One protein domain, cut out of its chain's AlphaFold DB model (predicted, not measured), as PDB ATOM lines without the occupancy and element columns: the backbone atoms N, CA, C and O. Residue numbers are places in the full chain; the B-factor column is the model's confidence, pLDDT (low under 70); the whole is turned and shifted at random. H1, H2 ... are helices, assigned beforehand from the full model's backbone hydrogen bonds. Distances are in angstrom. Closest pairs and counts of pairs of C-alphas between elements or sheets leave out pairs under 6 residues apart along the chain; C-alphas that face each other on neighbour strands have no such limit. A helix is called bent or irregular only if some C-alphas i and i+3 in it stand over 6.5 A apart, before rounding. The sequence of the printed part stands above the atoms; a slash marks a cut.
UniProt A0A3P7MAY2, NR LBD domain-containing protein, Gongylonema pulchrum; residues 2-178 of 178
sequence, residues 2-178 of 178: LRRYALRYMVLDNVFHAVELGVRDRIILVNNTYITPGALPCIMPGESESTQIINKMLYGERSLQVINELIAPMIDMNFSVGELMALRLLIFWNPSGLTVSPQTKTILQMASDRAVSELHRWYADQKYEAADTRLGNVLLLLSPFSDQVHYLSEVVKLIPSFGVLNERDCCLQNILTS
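Overview. This is residues 2 to 178 of the 178 residues of the protein "NR LBD domain-containing protein" of Gongylonema pulchrum (UniProt A0A3P7MAY2). Three helices, H1, H4 and H5, stand side by side, each running opposite to the next, and on one side of them H6 and H7 follow end to end and cross them. H3 extends across the final part of H1, H2 lies near the far end of H7, and the short H8 packs on the first residues of H1. The printed part has 177 residues with eight named helices, H1 to H8 in chain order, and no named strand; the class is all helix. It is compact, with a radius of gyration of the C-alphas of 18.0 A and spans of 58, 40 and 25 A.

Arrangement. H1, residues 2 to 20, is the hub and touches four helices. Its residues 15 to 20 touch H3, residues 61 to 76, at a steep tilt of 65 degrees; the closest C-alphas, of Val 19 and Ile 75, are 5.7 A apart. H1 touches H4, residues 81 to 93, opposite ways at a shallow tilt of 21 degrees; the C-alphas of Tyr 5 and Phe 92 come closest, 5.9 A. Residues 7 to 12 of H1 touch H7, residues 142 to 158, at a steep tilt of 65 degrees, closest at the C-alphas of Arg 8 and Val 149, 6.0 A. H8, residues 170 to 176, touches residues 3 to 6 of H1, about perpendicular at 84 degrees, closest at the C-alphas of Arg 3 and Ile 175, 5.1 A. H2, residues 49 to 59, touches residues 155 to 158 of H7; the closest C-alphas, of Ile 54 and Val 155, are 6.3 A apart. H4 and H5, residues 102 to 125, form a helical hairpin at 10 degrees, with the C-alphas of Trp 93 and Leu 108 closest, 5.4 A. H5 and H6, residues 131 to 140, form another, closest at the C-alphas of Tyr 123 and Ala 131, 5.7 A. H1 and H5 are apart. Every O i to N i+4 pair is within hydrogen-bond range in H2, H4, H5, H6, H7 and H8; in H1 it is 13 of 15, in H3 10 of 12.

Along the chain. H1 begins at C-alpha 2 (4.142, -30.614, -5.122), is 25.3 A long and has a kink of 25 degrees near residue 9. H2 is 15.6 A long. H3, 21.2 A, is only just irregular: C-alphas 69 and 72 are 6.7 A apart. H4 is 18.6 A long. H5, 34.8 A, ends at C-alpha 125 (-20.531, -21.355, -21.049). H6 is 14.2 A and H7 24.9 A long. H8, 10.1 A, ends at C-alpha 176 (15.028, -27.242, -5.237).

Size, cuts and confidence. The C-alphas of Pro 45 and Asp 125 are farthest apart, 57.8 A. The printed part has no cut. The links H1 to H2, 28 residues, and H7 to H8, 11 residues, are long; in the first, residues 27 to 28 pair antiparallel with 34 to 35. The mean pLDDT of the printed part is 82.9; residues 2 to 4, 42 to 47, 96 to 97 and 160 to 178 are under 70.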
ATOM      1  N   LEU A   2       4.162 -31.993  -5.654       69.19
ATOM      2  CA  LEU A   2       4.142 -30.614  -5.122       69.19
ATOM      3  C   LEU A   2       5.480 -29.863  -5.227       69.19
ATOM      4  O   LEU A   2       5.495 -28.715  -5.650       69.19
ATOM      5  N   ARG A   3       6.610 -30.519  -4.929       67.62
ATOM      6  CA  ARG A   3       7.941 -29.888  -5.031       67.62
ATOM      7  C   ARG A   3       8.264 -29.418  -6.455       67.62
ATOM      8  O   ARG A   3       8.554 -28.253  -6.673       67.62
ATOM      9  N   ARG A   4       8.113 -30.299  -7.450       68.75
ATOM     10  CA  ARG A   4       8.322 -29.948  -8.869       68.75
ATOM     11  C   ARG A   4       7.294 -28.946  -9.390       68.75
ATOM     12  O   ARG A   4       7.589 -28.185 -10.304       68.75
ATOM     13  N   TYR A   5       6.099 -28.950  -8.809       80.56
ATOM     14  CA  TYR A   5       5.069 -27.979  -9.132       80.56
ATOM     15  C   TYR A   5       5.394 -26.582  -8.598       80.56
ATOM     16  O   TYR A   5       5.064 -25.616  -9.266       80.56
ATOM     17  N   ALA A   6       6.078 -26.450  -7.459       82.81
ATOM     18  CA  ALA A   6       6.340 -25.149  -6.844       82.81
ATOM     19  C   ALA A   6       7.123 -24.194  -7.761       82.81
ATOM     20  O   ALA A   6       6.697 -23.059  -7.948       82.81
ATOM     21  N   LEU A   7       8.212 -24.652  -8.396       83.31
ATOM     22  CA  LEU A   7       8.957 -23.812  -9.343       83.31
ATOM     23  C   LEU A   7       8.090 -23.411 -10.537       83.31
ATOM     24  O   LEU A   7       8.027 -22.242 -10.896       83.31
ATOM     25  N   ARG A   8       7.366 -24.371 -11.114       89.00
ATOM     26  CA  ARG A   8       6.458 -24.129 -12.240       89.00
ATOM     27  C   ARG A   8       5.377 -23.116 -11.882       89.00
ATOM     28  O   ARG A   8       5.121 -22.191 -12.641       89.00
ATOM     29  N   TYR A   9       4.789 -23.272 -10.705       89.06
ATOM     30  CA  TYR A   9       3.801 -22.356 -10.168       89.06
ATOM     31  C   TYR A   9       4.375 -20.945 -10.051       89.06
ATOM     32  O   TYR A   9       3.777 -20.025 -10.589       89.06
ATOM     33  N   MET A  10       5.555 -20.778  -9.440       87.25
ATOM     34  CA  MET A  10       6.205 -19.467  -9.314       87.25
ATOM     35  C   MET A  10       6.482 -18.820 -10.674       87.25
ATOM     36  O   MET A  10       6.261 -17.624 -10.836       87.25
ATOM     37  N   VAL A  11       6.950 -19.586 -11.661       89.44
ATOM     38  CA  VAL A  11       7.183 -19.062 -13.018       89.44
ATOM     39  C   VAL A  11       5.878 -18.589 -13.643       89.44
ATOM     40  O   VAL A  11       5.813 -17.468 -14.140       89.44
ATOM     41  N   LEU A  12       4.837 -19.421 -13.585       92.81
ATOM     42  CA  LEU A  12       3.537 -19.096 -14.161       92.81
ATOM     43  C   LEU A  12       2.921 -17.861 -13.497       92.81
ATOM     44  O   LEU A  12       2.336 -17.035 -14.185       92.81
ATOM     45  N   ASP A  13       3.080 -17.728 -12.180       91.50
ATOM     46  CA  ASP A  13       2.557 -16.603 -11.406       91.50
ATOM     47  C   ASP A  13       3.232 -15.282 -11.797       91.50
ATOM     48  O   ASP A  13       2.547 -14.300 -12.065       91.50
ATOM     49  N   ASN A  14       4.564 -15.270 -11.933       90.00
ATOM     50  CA  ASN A  14       5.294 -14.082 -12.389       90.00
ATOM     51  C   ASN A  14       4.954 -13.711 -13.843       90.00
ATOM     52  O   ASN A  14       4.789 -12.536 -14.157       90.00
ATOM     53  N   VAL A  15       4.819 -14.700 -14.734       92.50
ATOM     54  CA  VAL A  15       4.400 -14.457 -16.126       92.50
ATOM     55  C   VAL A  15       2.995 -13.859 -16.159       92.50
ATOM     56  O   VAL A  15       2.775 -12.852 -16.825       92.50
ATOM     57  N   PHE A  16       2.054 -14.443 -15.416       93.62
ATOM     58  CA  PHE A  16       0.678 -13.962 -15.392       93.62
ATOM     59  C   PHE A  16       0.558 -12.573 -14.761       93.62
ATOM     60  O   PHE A  16      -0.179 -11.744 -15.278       93.62
ATOM     61  N   HIS A  17       1.339 -12.275 -13.723       92.31
ATOM     62  CA  HIS A  17       1.378 -10.938 -13.138       92.31
ATOM     63  C   HIS A  17       1.788  -9.866 -14.165       92.31
ATOM     64  O   HIS A  17       1.166  -8.808 -14.250       92.31
ATOM     65  N   ALA A  18       2.782 -10.157 -15.013       91.06
ATOM     66  CA  ALA A  18       3.156  -9.263 -16.110       91.06
ATOM     67  C   ALA A  18       2.035  -9.107 -17.162       91.06
ATOM     68  O   ALA A  18       1.830  -8.006 -17.679       91.06
ATOM     69  N   VAL A  19       1.287 -10.184 -17.442       94.00
ATOM     70  CA  VAL A  19       0.119 -10.172 -18.344       94.00
ATOM     71  C   VAL A  19      -1.009  -9.301 -17.786       94.00
ATOM     72  O   VAL A  19      -1.548  -8.483 -18.527       94.00
ATOM     73  N   GLU A  20      -1.335  -9.417 -16.494       92.62
ATOM     74  CA  GLU A  20      -2.368  -8.596 -15.839       92.62
ATOM     75  C   GLU A  20      -2.046  -7.100 -15.896       92.62
ATOM     76  O   GLU A  20      -2.941  -6.273 -16.069       92.62
ATOM     77  N   LEU A  21      -0.763  -6.750 -15.788       90.19
ATOM     78  CA  LEU A  21      -0.297  -5.369 -15.902       90.19
ATOM     79  C   LEU A  21      -0.223  -4.878 -17.358       90.19
ATOM     80  O   LEU A  21      -0.033  -3.682 -17.588       90.19
ATOM     81  N   GLY A  22      -0.366  -5.769 -18.344       91.00
ATOM     82  CA  GLY A  22      -0.312  -5.435 -19.769       91.00
ATOM     83  C   GLY A  22       1.074  -4.996 -20.252       91.00
ATOM     84  O   GLY A  22       1.190  -4.293 -21.258       91.00
ATOM     85  N   VAL A  23       2.130  -5.381 -19.536       89.00
ATOM     86  CA  VAL A  23       3.496  -4.901 -19.767       89.00
ATOM     87  C   VAL A  23       4.241  -5.837 -20.719       89.00
ATOM     88  O   VAL A  23       4.263  -7.049 -20.524       89.00
ATOM     89  N   ARG A  24       4.854  -5.269 -21.768       90.38
ATOM     90  CA  ARG A  24       5.499  -6.021 -22.868       90.38
ATOM     91  C   ARG A  24       6.987  -5.735 -23.048       90.38
ATOM     92  O   ARG A  24       7.619  -6.326 -23.911       90.38
ATOM     93  N   ASP A  25       7.552  -4.812 -22.285       86.88
ATOM     94  CA  ASP A  25       8.960  -4.409 -22.383       86.88
ATOM     95  C   ASP A  25       9.826  -5.002 -21.260       86.88
ATOM     96  O   ASP A  25      11.054  -4.923 -21.302       86.88
ATOM     97  N   ARG A  26       9.196  -5.589 -20.237       88.00
ATOM     98  CA  ARG A  26       9.853  -6.151 -19.053       88.00
ATOM     99  C   ARG A  26       8.993  -7.230 -18.403       88.00
ATOM    100  O   ARG A  26       7.771  -7.218 -18.524       88.00
ATOM    101  N   ILE A  27       9.636  -8.121 -17.659       87.88
ATOM    102  CA  ILE A  27       8.962  -9.115 -16.820       87.88
ATOM    103  C   ILE A  27       8.810  -8.511 -15.427       87.88
ATOM    104  O   ILE A  27       9.817  -8.255 -14.768       87.88
ATOM    105  N   ILE A  28       7.576  -8.271 -14.983       86.88
ATOM    106  CA  ILE A  28       7.294  -7.789 -13.626       86.88
ATOM    107  C   ILE A  28       7.101  -8.996 -12.714       86.88
ATOM    108  O   ILE A  28       6.241  -9.838 -12.954       86.88
ATOM    109  N   LEU A  29       7.930  -9.085 -11.680       85.38
ATOM    110  CA  LEU A  29       7.865 -10.139 -10.680       85.38
ATOM    111  C   LEU A  29       6.847  -9.780  -9.592       85.38
ATOM    112  O   LEU A  29       6.604  -8.608  -9.318       85.38
ATOM    113  N   VAL A  30       6.307 -10.788  -8.905       78.19
ATOM    114  CA  VAL A  30       5.267 -10.633  -7.862       78.19
ATOM    115  C   VAL A  30       5.674  -9.751  -6.671       78.19
ATOM    116  O   VAL A  30       4.830  -9.320  -5.891       78.19
ATOM    117  N   ASN A  31       6.969  -9.478  -6.503       76.94
ATOM    118  CA  ASN A  31       7.506  -8.566  -5.489       76.94
ATOM    119  C   ASN A  31       7.676  -7.119  -6.003       76.94
ATOM    120  O   ASN A  31       8.374  -6.332  -5.365       76.94
ATOM    121  N   ASN A  32       7.084  -6.780  -7.154       76.62
ATOM    122  CA  ASN A  32       7.189  -5.494  -7.853       76.62
ATOM    123  C   ASN A  32       8.598  -5.123  -8.346       76.62
ATOM    124  O   ASN A  32       8.837  -3.979  -8.741       76.62
ATOM    125  N   THR A  33       9.537  -6.069  -8.359       83.31
ATOM    126  CA  THR A  33      10.789  -5.902  -9.108       83.31
ATOM    127  C   THR A  33      10.574  -6.278 -10.570       83.31
ATOM    128  O   THR A  33       9.582  -6.921 -10.914       83.31
ATOM    129  N   TYR A  34      11.475  -5.861 -11.455       83.62
ATOM    130  CA  TYR A  34      11.333  -6.129 -12.881       83.62
ATOM    131  C   TYR A  34      12.652  -6.550 -13.521       83.62
ATOM    132  O   TYR A  34      13.726  -6.097 -13.133       83.62
ATOM    133  N   ILE A  35      12.542  -7.401 -14.537       85.31
ATOM    134  CA  ILE A  35      13.644  -7.827 -15.397       85.31
ATOM    135  C   ILE A  35      13.425  -7.183 -16.760       85.31
ATOM    136  O   ILE A  35      12.452  -7.490 -17.451       85.31
ATOM    137  N   THR A  36      14.324  -6.282 -17.143       87.38
ATOM    138  CA  THR A  36      14.336  -5.690 -18.484       87.38
ATOM    139  C   THR A  36      15.354  -6.444 -19.342       87.38
ATOM    140  O   THR A  36      16.535  -6.459 -18.986       87.38
ATOM    141  N   PRO A  37      14.936  -7.062 -20.462       87.06
ATOM    142  CA  PRO A  37      15.856  -7.763 -21.348       87.06
ATOM    143  C   PRO A  37      17.014  -6.872 -21.808       87.06
ATOM    144  O   PRO A  37      16.818  -5.725 -22.201       87.06
ATOM    145  N   GLY A  38      18.233  -7.400 -21.741       82.25
ATOM    146  CA  GLY A  38      19.475  -6.714 -22.097       82.25
ATOM    147  C   GLY A  38      19.994  -5.717 -21.055       82.25
ATOM    148  O   GLY A  38      21.158  -5.323 -21.129       82.25
ATOM    149  N   ALA A  39      19.191  -5.330 -20.061       83.06
ATOM    150  CA  ALA A  39      19.591  -4.381 -19.026       83.06
ATOM    151  C   ALA A  39      20.211  -5.111 -17.828       83.06
ATOM    152  O   ALA A  39      19.557  -5.349 -16.813       83.06
ATOM    153  N   LEU A  40      21.485  -5.484 -17.956       76.38
ATOM    154  CA  LEU A  40      22.228  -6.117 -16.867       76.38
ATOM    155  C   LEU A  40      22.335  -5.173 -15.653       76.38
ATOM    156  O   LEU A  40      22.686  -4.003 -15.831       76.38
ATOM    157  N   PRO A  41      22.082  -5.659 -14.423       73.94
ATOM    158  CA  PRO A  41      22.322  -4.873 -13.217       73.94
ATOM    159  C   PRO A  41      23.813  -4.524 -13.077       73.94
ATOM    160  O   PRO A  41      24.685  -5.268 -13.535       73.94
ATOM    161  N   CYS A  42      24.116  -3.379 -12.455       68.75
ATOM    162  CA  CYS A  42      25.495  -2.951 -12.218       68.75
ATOM    163  C   CYS A  42      26.242  -3.980 -11.360       68.75
ATOM    164  O   CYS A  42      25.839  -4.240 -10.230       68.75
ATOM    165  N   ILE A  43      27.346  -4.512 -11.892       65.12
ATOM    166  CA  ILE A  43      28.222  -5.453 -11.184       65.12
ATOM    167  C   ILE A  43      28.891  -4.711 -10.027       65.12
ATOM    168  O   ILE A  43      29.667  -3.776 -10.249       65.12
ATOM    169  N   MET A  44      28.606  -5.127  -8.796       66.75
ATOM    170  CA  MET A  44      29.258  -4.564  -7.616       66.75
ATOM    171  C   MET A  44      30.676  -5.144  -7.439       66.75
ATOM    172  O   MET A  44      30.908  -6.323  -7.731       66.75
ATOM    173  N   PRO A  45      31.651  -4.359  -6.938       58.59
ATOM    174  CA  PRO A  45      32.984  -4.880  -6.647       58.59
ATOM    175  C   PRO A  45      32.893  -5.981  -5.579       58.59
ATOM    176  O   PRO A  45      32.425  -5.727  -4.471       58.59
ATOM    177  N   GLY A  46      33.342  -7.196  -5.909       67.25
ATOM    178  CA  GLY A  46      33.280  -8.367  -5.022       67.25
ATOM    179  C   GLY A  46      32.170  -9.375  -5.342       67.25
ATOM    180  O   GLY A  46      32.042 -10.368  -4.627       67.25
ATOM    181  N   GLU A  47      31.385  -9.167  -6.403       66.81
ATOM    182  CA  GLU A  47      30.421 -10.172  -6.867       66.81
ATOM    183  C   GLU A  47      31.102 -11.462  -7.334       66.81
ATOM    184  O   GLU A  47      32.098 -11.439  -8.062       66.81
ATOM    185  N   SER A  48      30.524 -12.599  -6.940       73.00
ATOM    186  CA  SER A  48      30.988 -13.912  -7.377       73.00
ATOM    187  C   SER A  48      30.778 -14.099  -8.883       73.00
ATOM    188  O   SER A  48      29.837 -13.564  -9.479       73.00
ATOM    189  N   GLU A  49      31.633 -14.910  -9.504       75.75
ATOM    190  CA  GLU A  49      31.497 -15.293 -10.914       75.75
ATOM    191  C   GLU A  49      30.122 -15.931 -11.194       75.75
ATOM    192  O   GLU A  49      29.488 -15.639 -12.209       75.75
ATOM    193  N   SER A  50      29.596 -16.711 -10.241       72.94
ATOM    194  CA  SER A  50      28.252 -17.298 -10.298       72.94
ATOM    195  C   SER A  50      27.149 -16.242 -10.411       72.94
ATOM    196  O   SER A  50      26.254 -16.393 -11.241       72.94
ATOM    197  N   THR A  51      27.216 -15.150  -9.640       74.31
ATOM    198  CA  THR A  51      26.228 -14.057  -9.702       74.31
ATOM    199  C   THR A  51      26.237 -13.370 -11.067       74.31
ATOM    200  O   THR A  51      25.177 -13.091 -11.629       74.31
ATOM    201  N   GLN A  52      27.416 -13.165 -11.657       76.19
ATOM    202  CA  GLN A  52      27.531 -12.575 -12.994       76.19
ATOM    203  C   GLN A  52      26.936 -13.486 -14.077       76.19
ATOM    204  O   GLN A  52      26.270 -13.002 -14.996       76.19
ATOM    205  N   ILE A  53      27.139 -14.804 -13.964       80.50
ATOM    206  CA  ILE A  53      26.537 -15.795 -14.868       80.50
ATOM    207  C   ILE A  53      25.011 -15.789 -14.722       80.50
ATOM    208  O   ILE A  53      24.308 -15.698 -15.728       80.50
ATOM    209  N   ILE A  54      24.493 -15.806 -13.491       80.25
ATOM    210  CA  ILE A  54      23.050 -15.763 -13.212       80.25
ATOM    211  C   ILE A  54      22.418 -14.490 -13.790       80.25
ATOM    212  O   ILE A  54      21.393 -14.574 -14.462       80.25
ATOM    213  N   ASN A  55      23.044 -13.325 -13.609       79.38
ATOM    214  CA  ASN A  55      22.545 -12.066 -14.169       79.38
ATOM    215  C   ASN A  55      22.504 -12.104 -15.705       79.38
ATOM    216  O   ASN A  55      21.507 -11.709 -16.307       79.38
ATOM    217  N   LYS A  56      23.533 -12.651 -16.360       81.31
ATOM    218  CA  LYS A  56      23.510 -12.849 -17.820       81.31
ATOM    219  C   LYS A  56      22.411 -13.803 -18.268       81.31
ATOM    220  O   LYS A  56      21.810 -13.580 -19.315       81.31
ATOM    221  N   MET A  57      22.135 -14.840 -17.485       80.81
ATOM    222  CA  MET A  57      21.075 -15.792 -17.788       80.81
ATOM    223  C   MET A  57      19.678 -15.175 -17.630       80.81
ATOM    224  O   MET A  57      18.831 -15.302 -18.512       80.81
ATOM    225  N   LEU A  58      19.440 -14.450 -16.536       81.88
ATOM    226  CA  LEU A  58      18.135 -13.864 -16.231       81.88
ATOM    227  C   LEU A  58      17.790 -12.661 -17.113       81.88
ATOM    228  O   LEU A  58      16.646 -12.548 -17.533       81.88
ATOM    229  N   TYR A  59      18.753 -11.784 -17.404       83.75
ATOM    230  CA  TYR A  59      18.532 -10.556 -18.182       83.75
ATOM    231  C   TYR A  59      18.909 -10.714 -19.664       83.75
ATOM    232  O   TYR A  59      18.775  -9.772 -20.437       83.75
ATOM    233  N   GLY A  60      19.403 -11.882 -20.082       84.50
ATOM    234  CA  GLY A  60      19.803 -12.153 -21.464       84.50
ATOM    235  C   GLY A  60      18.630 -12.417 -22.414       84.50
ATOM    236  O   GLY A  60      17.470 -12.144 -22.106       84.50
ATOM    237  N   GLU A  61      18.929 -13.012 -23.572       86.00
ATOM    238  CA  GLU A  61      17.960 -13.286 -24.651       86.00
ATOM    239  C   GLU A  61      16.747 -14.119 -24.206       86.00
ATOM    240  O   GLU A  61      15.651 -13.939 -24.736       86.00
ATOM    241  N   ARG A  62      16.902 -14.989 -23.198       86.19
ATOM    242  CA  ARG A  62      15.785 -15.795 -22.682       86.19
ATOM    243  C   ARG A  62      14.661 -14.946 -22.094       86.19
ATOM    244  O   ARG A  62      13.499 -15.279 -22.289       86.19
ATOM    245  N   SER A  63      14.975 -13.830 -21.434       88.38
ATOM    246  CA  SER A  63      13.938 -12.925 -20.913       88.38
ATOM    247  C   SER A  63      13.094 -12.304 -22.028       88.38
ATOM    248  O   SER A  63      11.880 -12.170 -21.883       88.38
ATOM    249  N   LEU A  64      13.710 -12.006 -23.176       91.06
ATOM    250  CA  LEU A  64      13.008 -11.515 -24.357       91.06
ATOM    251  C   LEU A  64      12.109 -12.597 -24.972       91.06
ATOM    252  O   LEU A  64      10.995 -12.302 -25.392       91.06
ATOM    253  N   GLN A  65      12.556 -13.853 -24.991       92.19
ATOM    254  CA  GLN A  65      11.734 -14.972 -25.461       92.19
ATOM    255  C   GLN A  65      10.527 -15.223 -24.559       92.19
ATOM    256  O   GLN A  65       9.431 -15.391 -25.073       92.19
ATOM    257  N   VAL A  66      10.674 -15.148 -23.231       92.75
ATOM    258  CA  VAL A  66       9.520 -15.221 -22.312       92.75
ATOM    259  C   VAL A  66       8.493 -14.139 -22.638       92.75
ATOM    260  O   VAL A  66       7.291 -14.405 -22.652       92.75
ATOM    261  N   ILE A  67       8.948 -12.923 -22.940       93.69
ATOM    262  CA  ILE A  67       8.047 -11.851 -23.352       93.69
ATOM    263  C   ILE A  67       7.346 -12.210 -24.667       93.69
ATOM    264  O   ILE A  67       6.122 -12.158 -24.730       93.69
ATOM    265  N   ASN A  68       8.093 -12.601 -25.696       95.06
ATOM    266  CA  ASN A  68       7.551 -12.802 -27.043       95.06
ATOM    267  C   ASN A  68       6.718 -14.082 -27.203       95.06
ATOM    268  O   ASN A  68       5.818 -14.117 -28.035       95.06
ATOM    269  N   GLU A  69       7.018 -15.130 -26.439       95.19
ATOM    270  CA  GLU A  69       6.419 -16.462 -26.591       95.19
ATOM    271  C   GLU A  69       5.363 -16.766 -25.522       95.19
ATOM    272  O   GLU A  69       4.524 -17.642 -25.726       95.19
ATOM    273  N   LEU A  70       5.374 -16.045 -24.392       95.06
ATOM    274  CA  LEU A  70       4.381 -16.202 -23.324       95.06
ATOM    275  C   LEU A  70       3.603 -14.912 -23.077       95.06
ATOM    276  O   LEU A  70       2.401 -14.877 -23.324       95.06
ATOM    277  N   ILE A  71       4.265 -13.847 -22.616       95.56
ATOM    278  CA  ILE A  71       3.565 -12.653 -22.110       95.56
ATOM    279  C   ILE A  71       2.781 -11.950 -23.227       95.56
ATOM    280  O   ILE A  71       1.582 -11.729 -23.084       95.56
ATOM    281  N   ALA A  72       3.422 -11.627 -24.350       95.75
ATOM    282  CA  ALA A  72       2.780 -10.942 -25.466       95.75
ATOM    283  C   ALA A  72       1.609 -11.755 -26.056       95.75
ATOM    284  O   ALA A  72       0.512 -11.197 -26.099       95.75
ATOM    285  N   PRO A  73       1.754 -13.059 -26.385       96.12
ATOM    286  CA  PRO A  73       0.632 -13.881 -26.841       96.12
ATOM    287  C   PRO A  73      -0.522 -13.943 -25.839       96.12
ATOM    288  O   PRO A  73      -1.683 -13.873 -26.238       96.12
ATOM    289  N   MET A  74      -0.221 -14.039 -24.538       96.81
ATOM    290  CA  MET A  74      -1.237 -14.041 -23.484       96.81
ATOM    291  C   MET A  74      -1.988 -12.707 -23.406       96.81
ATOM    292  O   MET A  74      -3.211 -12.710 -23.280       96.81
ATOM    293  N   ILE A  75      -1.295 -11.572 -23.538       96.19
ATOM    294  CA  ILE A  75      -1.953 -10.259 -23.604       96.19
ATOM    295  C   ILE A  75      -2.794 -10.153 -24.885       96.19
ATOM    296  O   ILE A  75      -3.952  -9.750 -24.817       96.19
ATOM    297  N   ASP A  76      -2.246 -10.534 -26.044       95.06
ATOM    298  CA  ASP A  76      -2.916 -10.416 -27.347       95.06
ATOM    299  C   ASP A  76      -4.229 -11.204 -27.414       95.06
ATOM    300  O   ASP A  76      -5.210 -10.733 -27.989       95.06
ATOM    301  N   MET A  77      -4.285 -12.385 -26.791       94.19
ATOM    302  CA  MET A  77      -5.513 -13.181 -26.746       94.19
ATOM    303  C   MET A  77      -6.457 -12.820 -25.592       94.19
ATOM    304  O   MET A  77      -7.474 -13.497 -25.424       94.19
ATOM    305  N   ASN A  78      -6.162 -11.778 -24.805       94.19
ATOM    306  CA  ASN A  78      -6.878 -11.448 -23.568       94.19
ATOM    307  C   ASN A  78      -6.993 -12.676 -22.654       94.19
ATOM    308  O   ASN A  78      -8.091 -13.167 -22.376       94.19
ATOM    309  N   PHE A  79      -5.847 -13.240 -22.276       95.69
ATOM    310  CA  PHE A  79      -5.784 -14.425 -21.431       95.69
ATOM    311  C   PHE A  79      -6.446 -14.170 -20.073       95.69
ATOM    312  O   PHE A  79      -6.172 -13.183 -19.392       95.69
ATOM    313  N   SER A  80      -7.337 -15.070 -19.683       94.81
ATOM    314  CA  SER A  80      -8.222 -14.918 -18.536       94.81
ATOM    315  C   SER A  80      -7.747 -15.705 -17.316       94.81
ATOM    316  O   SER A  80      -7.010 -16.690 -17.408       94.81
ATOM    317  N   VAL A  81      -8.260 -15.328 -16.142       93.50
ATOM    318  CA  VAL A  81      -8.027 -16.071 -14.892       93.50
ATOM    319  C   VAL A  81      -8.546 -17.515 -14.984       93.50
ATOM    320  O   VAL A  81      -7.941 -18.422 -14.415       93.50
ATOM    321  N   GLY A  82      -9.638 -17.759 -15.721       93.88
ATOM    322  CA  GLY A  82     -10.164 -19.112 -15.944       93.88
ATOM    323  C   GLY A  82      -9.159 -20.010 -16.669       93.88
ATOM    324  O   GLY A  82      -8.894 -21.135 -16.243       93.88
ATOM    325  N   GLU A  83      -8.516 -19.475 -17.705       95.94
ATOM    326  CA  GLU A  83      -7.472 -20.176 -18.454       95.94
ATOM    327  C   GLU A  83      -6.200 -20.372 -17.621       95.94
ATOM    328  O   GLU A  83      -5.577 -21.433 -17.691       95.94
ATOM    329  N   LEU A  84      -5.849 -19.407 -16.761       95.44
ATOM    330  CA  LEU A  84      -4.757 -19.565 -15.796       95.44
ATOM    331  C   LEU A  84      -5.004 -20.750 -14.854       95.44
ATOM    332  O   LEU A  84      -4.092 -21.543 -14.606       95.44
ATOM    333  N   MET A  85      -6.223 -20.883 -14.316       94.94
ATOM    334  CA  MET A  85      -6.561 -22.002 -13.430       94.94
ATOM    335  C   MET A  85      -6.440 -23.342 -14.159       94.94
ATOM    336  O   MET A  85      -5.909 -24.303 -13.597       94.94
ATOM    337  N   ALA A  86      -6.864 -23.403 -15.422       94.88
ATOM    338  CA  ALA A  86      -6.719 -24.601 -16.238       94.88
ATOM    339  C   ALA A  86      -5.244 -24.937 -16.514       94.88
ATOM    340  O   ALA A  86      -4.836 -26.083 -16.306       94.88
ATOM    341  N   LEU A  87      -4.413 -23.953 -16.883       94.31
ATOM    342  CA  LEU A  87      -2.968 -24.156 -17.050       94.31
ATOM    343  C   LEU A  87      -2.315 -24.672 -15.763       94.31
ATOM    344  O   LEU A  87      -1.537 -25.623 -15.820       94.31
ATOM    345  N   ARG A  88      -2.666 -24.118 -14.595       93.44
ATOM    346  CA  ARG A  88      -2.177 -24.604 -13.290       93.44
ATOM    347  C   ARG A  88      -2.469 -26.094 -13.093       93.44
ATOM    348  O   ARG A  88      -1.573 -26.844 -12.705       93.44
ATOM    349  N   LEU A  89      -3.686 -26.540 -13.412       93.19
ATOM    350  CA  LEU A  89      -4.057 -27.957 -13.341       93.19
ATOM    351  C   LEU A  89      -3.253 -28.807 -14.332       93.19
ATOM    352  O   LEU A  89      -2.695 -29.829 -13.938       93.19
ATOM    353  N   LEU A  90      -3.143 -28.380 -15.591       92.38
ATOM    354  CA  LEU A  90      -2.397 -29.109 -16.625       92.38
ATOM    355  C   LEU A  90      -0.916 -29.267 -16.254       92.38
ATOM    356  O   LEU A  90      -0.338 -30.346 -16.383       92.38
ATOM    357  N   ILE A  91      -0.310 -28.212 -15.719       89.94
ATOM    358  CA  ILE A  91       1.085 -28.199 -15.273       89.94
ATOM    359  C   ILE A  91       1.291 -29.085 -14.034       89.94
ATOM    360  O   ILE A  91       2.343 -29.720 -13.897       89.94
ATOM    361  N   PHE A  92       0.304 -29.142 -13.134       89.50
ATOM    362  CA  PHE A  92       0.329 -29.999 -11.949       89.50
ATOM    363  C   PHE A  92       0.236 -31.488 -12.310       89.50
ATOM    364  O   PHE A  92       0.991 -32.306 -11.774       89.50
ATOM    365  N   TRP A  93      -0.660 -31.837 -13.239       89.06
ATOM    366  CA  TRP A  93      -0.901 -33.217 -13.670       89.06
ATOM    367  C   TRP A  93       0.095 -33.736 -14.712       89.06
ATOM    368  O   TRP A  93       0.079 -34.927 -15.017       89.06
ATOM    369  N   ASN A  94       1.015 -32.896 -15.190       83.31
ATOM    370  CA  ASN A  94       2.096 -33.289 -16.092       83.31
ATOM    371  C   ASN A  94       3.452 -33.347 -15.364       83.31
ATOM    372  O   ASN A  94       4.238 -32.400 -15.432       83.31
ATOM    373  N   PRO A  95       3.792 -34.438 -14.662       70.12
ATOM    374  CA  PRO A  95       5.070 -34.564 -13.978       70.12
ATOM    375  C   PRO A  95       6.196 -34.937 -14.944       70.12
ATOM    376  O   PRO A  95       6.671 -36.073 -14.977       70.12
ATOM    377  N   SER A  96       6.649 -33.970 -15.730       67.56
ATOM    378  CA  SER A  96       7.786 -34.161 -16.629       67.56
ATOM    379  C   SER A  96       9.009 -34.667 -15.840       67.56
ATOM    380  O   SER A  96       9.387 -34.107 -14.802       67.56
ATOM    381  N   GLY A  97       9.601 -35.767 -16.313       64.88
ATOM    382  CA  GLY A  97      10.810 -36.361 -15.737       64.88
ATOM    383  C   GLY A  97      10.630 -37.127 -14.418       64.88
ATOM    384  O   GLY A  97      11.611 -37.274 -13.691       64.88
ATOM    385  N   LEU A  98       9.417 -37.571 -14.064       71.00
ATOM    386  CA  LEU A  98       9.182 -38.525 -12.968       71.00
ATOM    387  C   LEU A  98       8.886 -39.918 -13.532       71.00
ATOM    388  O   LEU A  98       7.966 -40.095 -14.330       71.00
ATOM    389  N   THR A  99       9.633 -40.921 -13.077       76.62
ATOM    390  CA  THR A  99       9.303 -42.328 -13.305       76.62
ATOM    391  C   THR A  99       8.142 -42.707 -12.391       76.62
ATOM    392  O   THR A  99       8.292 -42.889 -11.185       76.62
ATOM    393  N   VAL A 100       6.944 -42.767 -12.962       82.62
ATOM    394  CA  VAL A 100       5.724 -43.169 -12.255       82.62
ATOM    395  C   VAL A 100       5.295 -44.564 -12.692       82.62
ATOM    396  O   VAL A 100       5.630 -45.011 -13.790       82.62
ATOM    397  N   SER A 101       4.537 -45.256 -11.840       87.75
ATOM    398  CA  SER A 101       3.958 -46.546 -12.216       87.75
ATOM    399  C   SER A 101       2.997 -46.380 -13.407       87.75
ATOM    400  O   SER A 101       2.423 -45.298 -13.590       87.75
ATOM    401  N   PRO A 102       2.759 -47.437 -14.204       87.81
ATOM    402  CA  PRO A 102       1.796 -47.382 -15.304       87.81
ATOM    403  C   PRO A 102       0.398 -46.943 -14.848       87.81
ATOM    404  O   PRO A 102      -0.239 -46.125 -15.502       87.81
ATOM    405  N   GLN A 103      -0.045 -47.419 -13.681       89.94
ATOM    406  CA  GLN A 103      -1.332 -47.053 -13.084       89.94
ATOM    407  C   GLN A 103      -1.398 -45.558 -12.759       89.94
ATOM    408  O   GLN A 103      -2.372 -44.886 -13.093       89.94
ATOM    409  N   THR A 104      -0.341 -45.011 -12.153       87.12
ATOM    410  CA  THR A 104      -0.253 -43.576 -11.874       87.12
ATOM    411  C   THR A 104      -0.226 -42.766 -13.168       87.12
ATOM    412  O   THR A 104      -0.901 -41.745 -13.240       87.12
ATOM    413  N   LYS A 105       0.476 -43.226 -14.212       87.44
ATOM    414  CA  LYS A 105       0.480 -42.563 -15.526       87.44
ATOM    415  C   LYS A 105      -0.932 -42.449 -16.111       87.44
ATOM    416  O   LYS A 105      -1.293 -41.378 -16.590       87.44
ATOM    417  N   THR A 106      -1.739 -43.505 -16.009       89.75
ATOM    418  CA  THR A 106      -3.147 -43.476 -16.437       89.75
ATOM    419  C   THR A 106      -3.953 -42.434 -15.664       89.75
ATOM    420  O   THR A 106      -4.666 -41.642 -16.273       89.75
ATOM    421  N   ILE A 107      -3.801 -42.375 -14.337       90.94
ATOM    422  CA  ILE A 107      -4.503 -41.387 -13.498       90.94
ATOM    423  C   ILE A 107      -4.126 -39.951 -13.896       90.94
ATOM    424  O   ILE A 107      -4.997 -39.091 -13.994       90.94
ATOM    425  N   LEU A 108      -2.841 -39.693 -14.153       91.00
ATOM    426  CA  LEU A 108      -2.347 -38.375 -14.568       91.00
ATOM    427  C   LEU A 108      -2.897 -37.946 -15.928       91.00
ATOM    428  O   LEU A 108      -3.295 -36.791 -16.091       91.00
ATOM    429  N   GLN A 109      -2.955 -38.880 -16.881       90.12
ATOM    430  CA  GLN A 109      -3.546 -38.623 -18.189       90.12
ATOM    431  C   GLN A 109      -5.031 -38.283 -18.046       90.12
ATOM    432  O   GLN A 109      -5.452 -37.222 -18.488       90.12
ATOM    433  N   MET A 110      -5.796 -39.105 -17.318       93.25
ATOM    434  CA  MET A 110      -7.224 -38.862 -17.085       93.25
ATOM    435  C   MET A 110      -7.493 -37.513 -16.407       93.25
ATOM    436  O   MET A 110      -8.472 -36.839 -16.725       93.25
ATOM    437  N   ALA A 111      -6.645 -37.111 -15.458       93.75
ATOM    438  CA  ALA A 111      -6.769 -35.822 -14.785       93.75
ATOM    439  C   ALA A 111      -6.466 -34.644 -15.729       93.75
ATOM    440  O   ALA A 111      -7.177 -33.638 -15.695       93.75
ATOM    441  N   SER A 112      -5.461 -34.788 -16.596       93.00
ATOM    442  CA  SER A 112      -5.126 -33.792 -17.621       93.00
ATOM    443  C   SER A 112      -6.243 -33.666 -18.660       93.00
ATOM    444  O   SER A 112      -6.692 -32.555 -18.933       93.00
ATOM    445  N   ASP A 113      -6.770 -34.788 -19.159       93.94
ATOM    446  CA  ASP A 113      -7.879 -34.821 -20.122       93.94
ATOM    447  C   ASP A 113      -9.134 -34.152 -19.552       93.94
ATOM    448  O   ASP A 113      -9.835 -33.406 -20.240       93.94
ATOM    449  N   ARG A 114      -9.400 -34.371 -18.256       95.38
ATOM    450  CA  ARG A 114     -10.493 -33.701 -17.550       95.38
ATOM    451  C   ARG A 114     -10.268 -32.194 -17.467       95.38
ATOM    452  O   ARG A 114     -11.207 -31.452 -17.713       95.38
ATOM    453  N   ALA A 115      -9.055 -31.735 -17.157       95.69
ATOM    454  CA  ALA A 115      -8.752 -30.304 -17.114       95.69
ATOM    455  C   ALA A 115      -8.947 -29.629 -18.487       95.69
ATOM    456  O   ALA A 115      -9.533 -28.551 -18.552       95.69
ATOM    457  N   VAL A 116      -8.533 -30.285 -19.579       95.50
ATOM    458  CA  VAL A 116      -8.777 -29.804 -20.953       95.50
ATOM    459  C   VAL A 116     -10.275 -29.751 -21.263       95.50
ATOM    460  O   VAL A 116     -10.767 -28.736 -21.749       95.50
ATOM    461  N   SER A 117     -11.007 -30.824 -20.952       95.50
ATOM    462  CA  SER A 117     -12.451 -30.914 -21.211       95.50
ATOM    463  C   SER A 117     -13.241 -29.856 -20.437       95.50
ATOM    464  O   SER A 117     -14.166 -29.252 -20.972       95.50
ATOM    465  N   GLU A 118     -12.865 -29.602 -19.184       96.00
ATOM    466  CA  GLU A 118     -13.485 -28.571 -18.353       96.00
ATOM    467  C   GLU A 118     -13.200 -27.160 -18.873       96.00
ATOM    468  O   GLU A 118     -14.113 -26.338 -18.907       96.00
ATOM    469  N   LEU A 119     -11.977 -26.885 -19.339       96.25
ATOM    470  CA  LEU A 119     -11.650 -25.605 -19.971       96.25
ATOM    471  C   LEU A 119     -12.463 -25.389 -21.255       96.25
ATOM    472  O   LEU A 119     -13.009 -24.309 -21.469       96.25
ATOM    473  N   HIS A 120     -12.581 -26.424 -22.088       95.81
ATOM    474  CA  HIS A 120     -13.388 -26.368 -23.307       95.81
ATOM    475  C   HIS A 120     -14.866 -26.105 -23.008       95.81
ATOM    476  O   HIS A 120     -15.468 -25.201 -23.586       95.81
ATOM    477  N   ARG A 121     -15.428 -26.829 -22.033       94.81
ATOM    478  CA  ARG A 121     -16.800 -26.611 -21.563       94.81
ATOM    479  C   ARG A 121     -16.995 -25.191 -21.034       94.81
ATOM    480  O   ARG A 121     -17.981 -24.546 -21.376       94.81
ATOM    481  N   TRP A 122     -16.036 -24.679 -20.261       95.94
ATOM    482  CA  TRP A 122     -16.075 -23.311 -19.752       95.94
ATOM    483  C   TRP A 122     -16.116 -22.275 -20.884       95.94
ATOM    484  O   TRP A 122     -16.871 -21.310 -20.789       95.94
ATOM    485  N   TYR A 123     -15.397 -22.483 -21.993       95.94
ATOM    486  CA  TYR A 123     -15.505 -21.591 -23.154       95.94
ATOM    487  C   TYR A 123     -16.910 -21.559 -23.762       95.94
ATOM    488  O   TYR A 123     -17.365 -20.483 -24.158       95.94
ATOM    489  N   ALA A 124     -17.600 -22.702 -23.817       91.19
ATOM    490  CA  ALA A 124     -18.981 -22.765 -24.290       91.19
ATOM    491  C   ALA A 124     -19.924 -21.973 -23.365       91.19
ATOM    492  O   ALA A 124     -20.734 -21.181 -23.848       91.19
ATOM    493  N   ASP A 125     -19.754 -22.105 -22.045       93.19
ATOM    494  CA  ASP A 125     -20.531 -21.355 -21.049       93.19
ATOM    495  C   ASP A 125     -20.285 -19.838 -21.145       93.19
ATOM    496  O   ASP A 125     -21.210 -19.036 -20.994       93.19
ATOM    497  N   GLN A 126     -19.046 -19.434 -21.443       91.75
ATOM    498  CA  GLN A 126     -18.659 -18.035 -21.665       91.75
ATOM    499  C   GLN A 126     -18.986 -17.513 -23.080       91.75
ATOM    500  O   GLN A 126     -18.749 -16.340 -23.359       91.75
ATOM    501  N   LYS A 127     -19.552 -18.351 -23.963       91.44
ATOM    502  CA  LYS A 127     -19.938 -18.012 -25.346       91.44
ATOM    503  C   LYS A 127     -18.781 -17.523 -26.229       91.44
ATOM    504  O   LYS A 127     -18.963 -16.626 -27.051       91.44
ATOM    505  N   TYR A 128     -17.599 -18.118 -26.093       89.75
ATOM    506  CA  TYR A 128     -16.517 -17.874 -27.050       89.75
ATOM    507  C   TYR A 128     -16.882 -18.435 -28.433       89.75
ATOM    508  O   TYR A 128     -17.178 -19.620 -28.559       89.75
ATOM    509  N   GLU A 129     -16.807 -17.609 -29.481       82.56
ATOM    510  CA  GLU A 129     -17.173 -18.017 -30.851       82.56
ATOM    511  C   GLU A 129     -16.215 -19.061 -31.455       82.56
ATOM    512  O   GLU A 129     -16.638 -19.922 -32.219       82.56
ATOM    513  N   ALA A 130     -14.931 -19.017 -31.084       90.44
ATOM    514  CA  ALA A 130     -13.880 -19.901 -31.597       90.44
ATOM    515  C   ALA A 130     -13.204 -20.703 -30.468       90.44
ATOM    516  O   ALA A 130     -11.983 -20.656 -30.294       90.44
ATOM    517  N   ALA A 131     -14.008 -21.414 -29.669       92.44
ATOM    518  CA  ALA A 131     -13.548 -22.151 -28.487       92.44
ATOM    519  C   ALA A 131     -12.418 -23.157 -28.788       92.44
ATOM    520  O   ALA A 131     -11.445 -23.213 -28.039       92.44
ATOM    521  N   ASP A 132     -12.499 -23.898 -29.898       93.12
ATOM    522  CA  ASP A 132     -11.480 -24.890 -30.280       93.12
ATOM    523  C   ASP A 132     -10.132 -24.236 -30.607       93.12
ATOM    524  O   ASP A 132      -9.083 -24.663 -30.123       93.12
ATOM    525  N   THR A 133     -10.155 -23.156 -31.393       93.94
ATOM    526  CA  THR A 133      -8.953 -22.384 -31.729       93.94
ATOM    527  C   THR A 133      -8.339 -21.767 -30.478       93.94
ATOM    528  O   THR A 133      -7.127 -21.835 -30.286       93.94
ATOM    529  N   ARG A 134      -9.172 -21.210 -29.590       95.19
ATOM    530  CA  ARG A 134      -8.710 -20.628 -28.327       95.19
ATOM    531  C   ARG A 134      -8.092 -21.680 -27.409       95.19
ATOM    532  O   ARG A 134      -7.014 -21.448 -26.870       95.19
ATOM    533  N   LEU A 135      -8.717 -22.853 -27.286       96.06
ATOM    534  CA  LEU A 135      -8.155 -23.984 -26.549       96.06
ATOM    535  C   LEU A 135      -6.780 -24.371 -27.098       96.06
ATOM    536  O   LEU A 135      -5.834 -24.491 -26.324       96.06
ATOM    537  N   GLY A 136      -6.660 -24.516 -28.420       95.31
ATOM    538  CA  GLY A 136      -5.389 -24.807 -29.080       95.31
ATOM    539  C   GLY A 136      -4.311 -23.780 -28.734       95.31
ATOM    540  O   GLY A 136      -3.227 -24.159 -28.296       95.31
ATOM    541  N   ASN A 137      -4.629 -22.488 -28.837       94.88
ATOM    542  CA  ASN A 137      -3.701 -21.403 -28.509       94.88
ATOM    543  C   ASN A 137      -3.237 -21.449 -27.044       94.88
ATOM    544  O   ASN A 137      -2.048 -21.303 -26.778       94.88
ATOM    545  N   VAL A 138      -4.145 -21.716 -26.098       95.81
ATOM    546  CA  VAL A 138      -3.786 -21.869 -24.677       95.81
ATOM    547  C   VAL A 138      -2.889 -23.086 -24.450       95.81
ATOM    548  O   VAL A 138      -1.918 -22.997 -23.700       95.81
ATOM    549  N   LEU A 139      -3.165 -24.215 -25.105       95.00
ATOM    550  CA  LEU A 139      -2.334 -25.416 -24.982       95.00
ATOM    551  C   LEU A 139      -0.937 -25.226 -25.588       95.00
ATOM    552  O   LEU A 139       0.029 -25.774 -25.057       95.00
ATOM    553  N   LEU A 140      -0.803 -24.421 -26.648       95.50
ATOM    554  CA  LEU A 140       0.492 -24.101 -27.254       95.50
ATOM    555  C   LEU A 140       1.427 -23.344 -26.298       95.50
ATOM    556  O   LEU A 140       2.640 -23.516 -26.404       95.50
ATOM    557  N   LEU A 141       0.896 -22.608 -25.311       94.75
ATOM    558  CA  LEU A 141       1.706 -21.944 -24.278       94.75
ATOM    559  C   LEU A 141       2.478 -22.923 -23.380       94.75
ATOM    560  O   LEU A 141       3.468 -22.538 -22.758       94.75
ATOM    561  N   LEU A 142       2.055 -24.191 -23.292       92.56
ATOM    562  CA  LEU A 142       2.703 -25.181 -22.427       92.56
ATOM    563  C   LEU A 142       4.155 -25.460 -22.839       92.56
ATOM    564  O   LEU A 142       4.979 -25.747 -21.971       92.56
ATOM    565  N   SER A 143       4.472 -25.372 -24.136       91.94
ATOM    566  CA  SER A 143       5.828 -25.612 -24.648       91.94
ATOM    567  C   SER A 143       6.823 -24.528 -24.208       91.94
ATOM    568  O   SER A 143       7.734 -24.868 -23.450       91.94
ATOM    569  N   PRO A 144       6.646 -23.237 -24.566       93.06
ATOM    570  CA  PRO A 144       7.562 -22.180 -24.127       93.06
ATOM    571  C   PRO A 144       7.599 -22.045 -22.599       93.06
ATOM    572  O   PRO A 144       8.641 -21.753 -22.009       93.06
ATOM    573  N   PHE A 145       6.492 -22.351 -21.915       92.62
ATOM    574  CA  PHE A 145       6.475 -22.432 -20.458       92.62
ATOM    575  C   PHE A 145       7.396 -23.537 -19.916       92.62
ATOM    576  O   PHE A 145       8.165 -23.305 -18.980       92.62
ATOM    577  N   SER A 146       7.336 -24.741 -20.489       89.94
ATOM    578  CA  SER A 146       8.199 -25.858 -20.092       89.94
ATOM    579  C   SER A 146       9.679 -25.532 -20.309       89.94
ATOM    580  O   SER A 146      10.501 -25.835 -19.439       89.94
ATOM    581  N   ASP A 147      10.009 -24.874 -21.419       90.44
ATOM    582  CA  ASP A 147      11.374 -24.443 -21.727       90.44
ATOM    583  C   ASP A 147      11.884 -23.429 -20.698       90.44
ATOM    584  O   ASP A 147      12.994 -23.574 -20.178       90.44
ATOM    585  N   GLN A 148      11.047 -22.462 -20.312       90.44
ATOM    586  CA  GLN A 148      11.406 -21.478 -19.294       90.44
ATOM    587  C   GLN A 148      11.589 -22.101 -17.904       90.44
ATOM    588  O   GLN A 148      12.507 -21.741 -17.165       90.44
ATOM    589  N   VAL A 149      10.745 -23.065 -17.533       89.00
ATOM    590  CA  VAL A 149      10.898 -23.811 -16.275       89.00
ATOM    591  C   VAL A 149      12.204 -24.598 -16.266       89.00
ATOM    592  O   VAL A 149      12.897 -24.618 -15.247       89.00
ATOM    593  N   HIS A 150      12.537 -25.263 -17.374       88.00
ATOM    594  CA  HIS A 150      13.793 -25.994 -17.496       88.00
ATOM    595  C   HIS A 150      14.987 -25.043 -17.365       88.00
ATOM    596  O   HIS A 150      15.879 -25.294 -16.558       88.00
ATOM    597  N   TYR A 151      14.947 -23.906 -18.062       87.88
ATOM    598  CA  TYR A 151      15.982 -22.882 -17.989       87.88
ATOM    599  C   TYR A 151      16.199 -22.364 -16.562       87.88
ATOM    600  O   TYR A 151      17.323 -22.371 -16.059       87.88
ATOM    601  N   LEU A 152      15.123 -21.979 -15.870       85.44
ATOM    602  CA  LEU A 152      15.210 -21.505 -14.488       85.44
ATOM    603  C   LEU A 152      15.653 -22.596 -13.512       85.44
ATOM    604  O   LEU A 152      16.330 -22.293 -12.535       85.44
ATOM    605  N   SER A 153      15.333 -23.861 -13.788       84.06
ATOM    606  CA  SER A 153      15.854 -24.983 -12.999       84.06
ATOM    607  C   SER A 153      17.382 -25.063 -13.088       84.06
ATOM    608  O   SER A 153      18.028 -25.315 -12.075       84.06
ATOM    609  N   GLU A 154      17.972 -24.814 -14.261       84.50
ATOM    610  CA  GLU A 154      19.432 -24.757 -14.413       84.50
ATOM    611  C   GLU A 154      20.034 -23.521 -13.734       84.50
ATOM    612  O   GLU A 154      21.048 -23.643 -13.051       84.50
ATOM    613  N   VAL A 155      19.383 -22.354 -13.828       83.25
ATOM    614  CA  VAL A 155      19.820 -21.135 -13.116       83.25
ATOM    615  C   VAL A 155      19.870 -21.369 -11.607       83.25
ATOM    616  O   VAL A 155      20.854 -21.028 -10.956       83.25
ATOM    617  N   VAL A 156      18.834 -21.998 -11.046       80.44
ATOM    618  CA  VAL A 156      18.751 -22.300  -9.613       80.44
ATOM    619  C   VAL A 156      19.909 -23.182  -9.137       80.44
ATOM    620  O   VAL A 156      20.399 -22.983  -8.028       80.44
ATOM    621  N   LYS A 157      20.386 -24.125  -9.960       79.62
ATOM    622  CA  LYS A 157      21.536 -24.983  -9.614       79.62
ATOM    623  C   LYS A 157      22.853 -24.214  -9.511       79.62
ATOM    624  O   LYS A 157      23.764 -24.679  -8.833       79.62
ATOM    625  N   LEU A 158      22.967 -23.071 -10.192       75.69
ATOM    626  CA  LEU A 158      24.160 -22.222 -10.176       75.69
ATOM    627  C   LEU A 158      24.220 -21.297  -8.961       75.69
ATOM    628  O   LEU A 158      25.269 -20.708  -8.709       75.69
ATOM    629  N   ILE A 159      23.119 -21.158  -8.218       70.25
ATOM    630  CA  ILE A 159      23.093 -20.395  -6.972       70.25
ATOM    631  C   ILE A 159      23.891 -21.214  -5.945       70.25
ATOM    632  O   ILE A 159      23.421 -22.283  -5.539       70.25
ATOM    633  N   PRO A 160      25.101 -20.772  -5.534       56.69
ATOM    634  CA  PRO A 160      25.868 -21.488  -4.525       56.69
ATOM    635  C   PRO A 160      25.004 -21.529  -3.275       56.69
ATOM    636  O   PRO A 160      24.565 -20.471  -2.843       56.69
ATOM    637  N   SER A 161      24.692 -22.746  -2.804       50.94
ATOM    638  CA  SER A 161      23.805 -23.081  -1.679       50.94
ATOM    639  C   SER A 161      23.009 -21.892  -1.130       50.94
ATOM    640  O   SER A 161      23.594 -21.035  -0.474       50.94
ATOM    641  N   PHE A 162      21.682 -21.905  -1.278       47.47
ATOM    642  CA  PHE A 162      20.708 -20.983  -0.648       47.47
ATOM    643  C   PHE A 162      20.967 -20.617   0.842       47.47
ATOM    644  O   PHE A 162      20.301 -19.740   1.371       47.47
ATOM    645  N   GLY A 163      21.939 -21.231   1.524       40.78
ATOM    646  CA  GLY A 163      22.406 -20.952   2.883       40.78
ATOM    647  C   GLY A 163      23.092 -19.598   3.129       40.78
ATOM    648  O   GLY A 163      23.870 -19.502   4.071       40.78
ATOM    649  N   VAL A 164      22.804 -18.561   2.339       43.66
ATOM    650  CA  VAL A 164      23.043 -17.150   2.731       43.66
ATOM    651  C   VAL A 164      21.741 -16.329   2.709       43.66
ATOM    652  O   VAL A 164      21.729 -15.162   3.087       43.66
ATOM    653  N   LEU A 165      20.616 -16.927   2.304       43.91
ATOM    654  CA  LEU A 165      19.308 -16.288   2.391       43.91
ATOM    655  C   LEU A 165      18.743 -16.508   3.797       43.91
ATOM    656  O   LEU A 165      18.701 -17.633   4.294       43.91
ATOM    657  N   ASN A 166      18.368 -15.406   4.451       40.84
ATOM    658  CA  ASN A 166      17.776 -15.378   5.788       40.84
ATOM    659  C   ASN A 166      16.709 -16.474   5.971       40.84
ATOM    660  O   ASN A 166      15.988 -16.817   5.038       40.84
ATOM    661  N   GLU A 167      16.571 -16.955   7.210       40.59
ATOM    662  CA  GLU A 167      15.818 -18.130   7.700       40.59
ATOM    663  C   GLU A 167      14.383 -18.373   7.156       40.59
ATOM    664  O   GLU A 167      13.795 -19.420   7.421       40.59
ATOM    665  N   ARG A 168      13.794 -17.463   6.367       42.91
ATOM    666  CA  ARG A 168      12.494 -17.652   5.694       42.91
ATOM    667  C   ARG A 168      12.551 -18.510   4.421       42.91
ATOM    668  O   ARG A 168      11.512 -19.040   4.036       42.91
ATOM    669  N   ASP A 169      13.722 -18.716   3.814       48.91
ATOM    670  CA  ASP A 169      13.848 -19.375   2.497       48.91
ATOM    671  C   ASP A 169      14.199 -20.880   2.539       48.91
ATOM    672  O   ASP A 169      14.259 -21.543   1.498       48.91
ATOM    673  N   CYS A 170      14.335 -21.481   3.730       44.41
ATOM    674  CA  CYS A 170      14.663 -22.910   3.888       44.41
ATOM    675  C   CYS A 170      13.663 -23.867   3.206       44.41
ATOM    676  O   CYS A 170      14.023 -24.984   2.831       44.41
ATOM    677  N   CYS A 171      12.402 -23.456   3.023       46.72
ATOM    678  CA  CYS A 171      11.398 -24.282   2.347       46.72
ATOM    679  C   CYS A 171      11.674 -24.409   0.838       46.72
ATOM    680  O   CYS A 171      11.601 -25.508   0.289       46.72
ATOM    681  N   LEU A 172      12.055 -23.309   0.182       48.75
ATOM    682  CA  LEU A 172      12.393 -23.285  -1.244       48.75
ATOM    683  C   LEU A 172      13.677 -24.068  -1.521       48.75
ATOM    684  O   LEU A 172      13.722 -24.847  -2.470       48.75
ATOM    685  N   GLN A 173      14.675 -23.960  -0.642       48.78
ATOM    686  CA  GLN A 173      15.897 -24.755  -0.740       48.78
ATOM    687  C   GLN A 173      15.593 -26.263  -0.713       48.78
ATOM    688  O   GLN A 173      15.976 -26.979  -1.633       48.78
ATOM    689  N   ASN A 174      14.786 -26.732   0.246       52.34
ATOM    690  CA  ASN A 174      14.364 -28.139   0.342       52.34
ATOM    691  C   ASN A 174      13.535 -28.638  -0.859       52.34
ATOM    692  O   ASN A 174      13.422 -29.846  -1.094       52.34
ATOM    693  N   ILE A 175      12.902 -27.724  -1.594       53.12
ATOM    694  CA  ILE A 175      12.137 -28.021  -2.808       53.12
ATOM    695  C   ILE A 175      13.057 -28.150  -4.031       53.12
ATOM    696  O   ILE A 175      12.750 -28.944  -4.921       53.12
ATOM    697  N   LEU A 176      14.152 -27.389  -4.072       50.22
ATOM    698  CA  LEU A 176      15.028 -27.242  -5.237       50.22
ATOM    699  C   LEU A 176      16.272 -28.150  -5.193       50.22
ATOM    700  O   LEU A 176      16.803 -28.483  -6.248       50.22
ATOM    701  N   THR A 177      16.725 -28.581  -4.009       50.12
ATOM    702  CA  THR A 177      17.949 -29.393  -3.830       50.12
ATOM    703  C   THR A 177      17.699 -30.896  -3.608       50.12
ATOM    704  O   THR A 177      18.564 -31.578  -3.063       50.12
ATOM    705  N   SER A 178      16.526 -31.438  -3.965       42.56
ATOM    706  CA  SER A 178      16.180 -32.870  -3.801       42.56
ATOM    707  C   SER A 178      15.570 -33.492  -5.050       42.56
ATOM    708  O   SER A 178      14.615 -32.897  -5.598       42.56
TER     709      SER A 178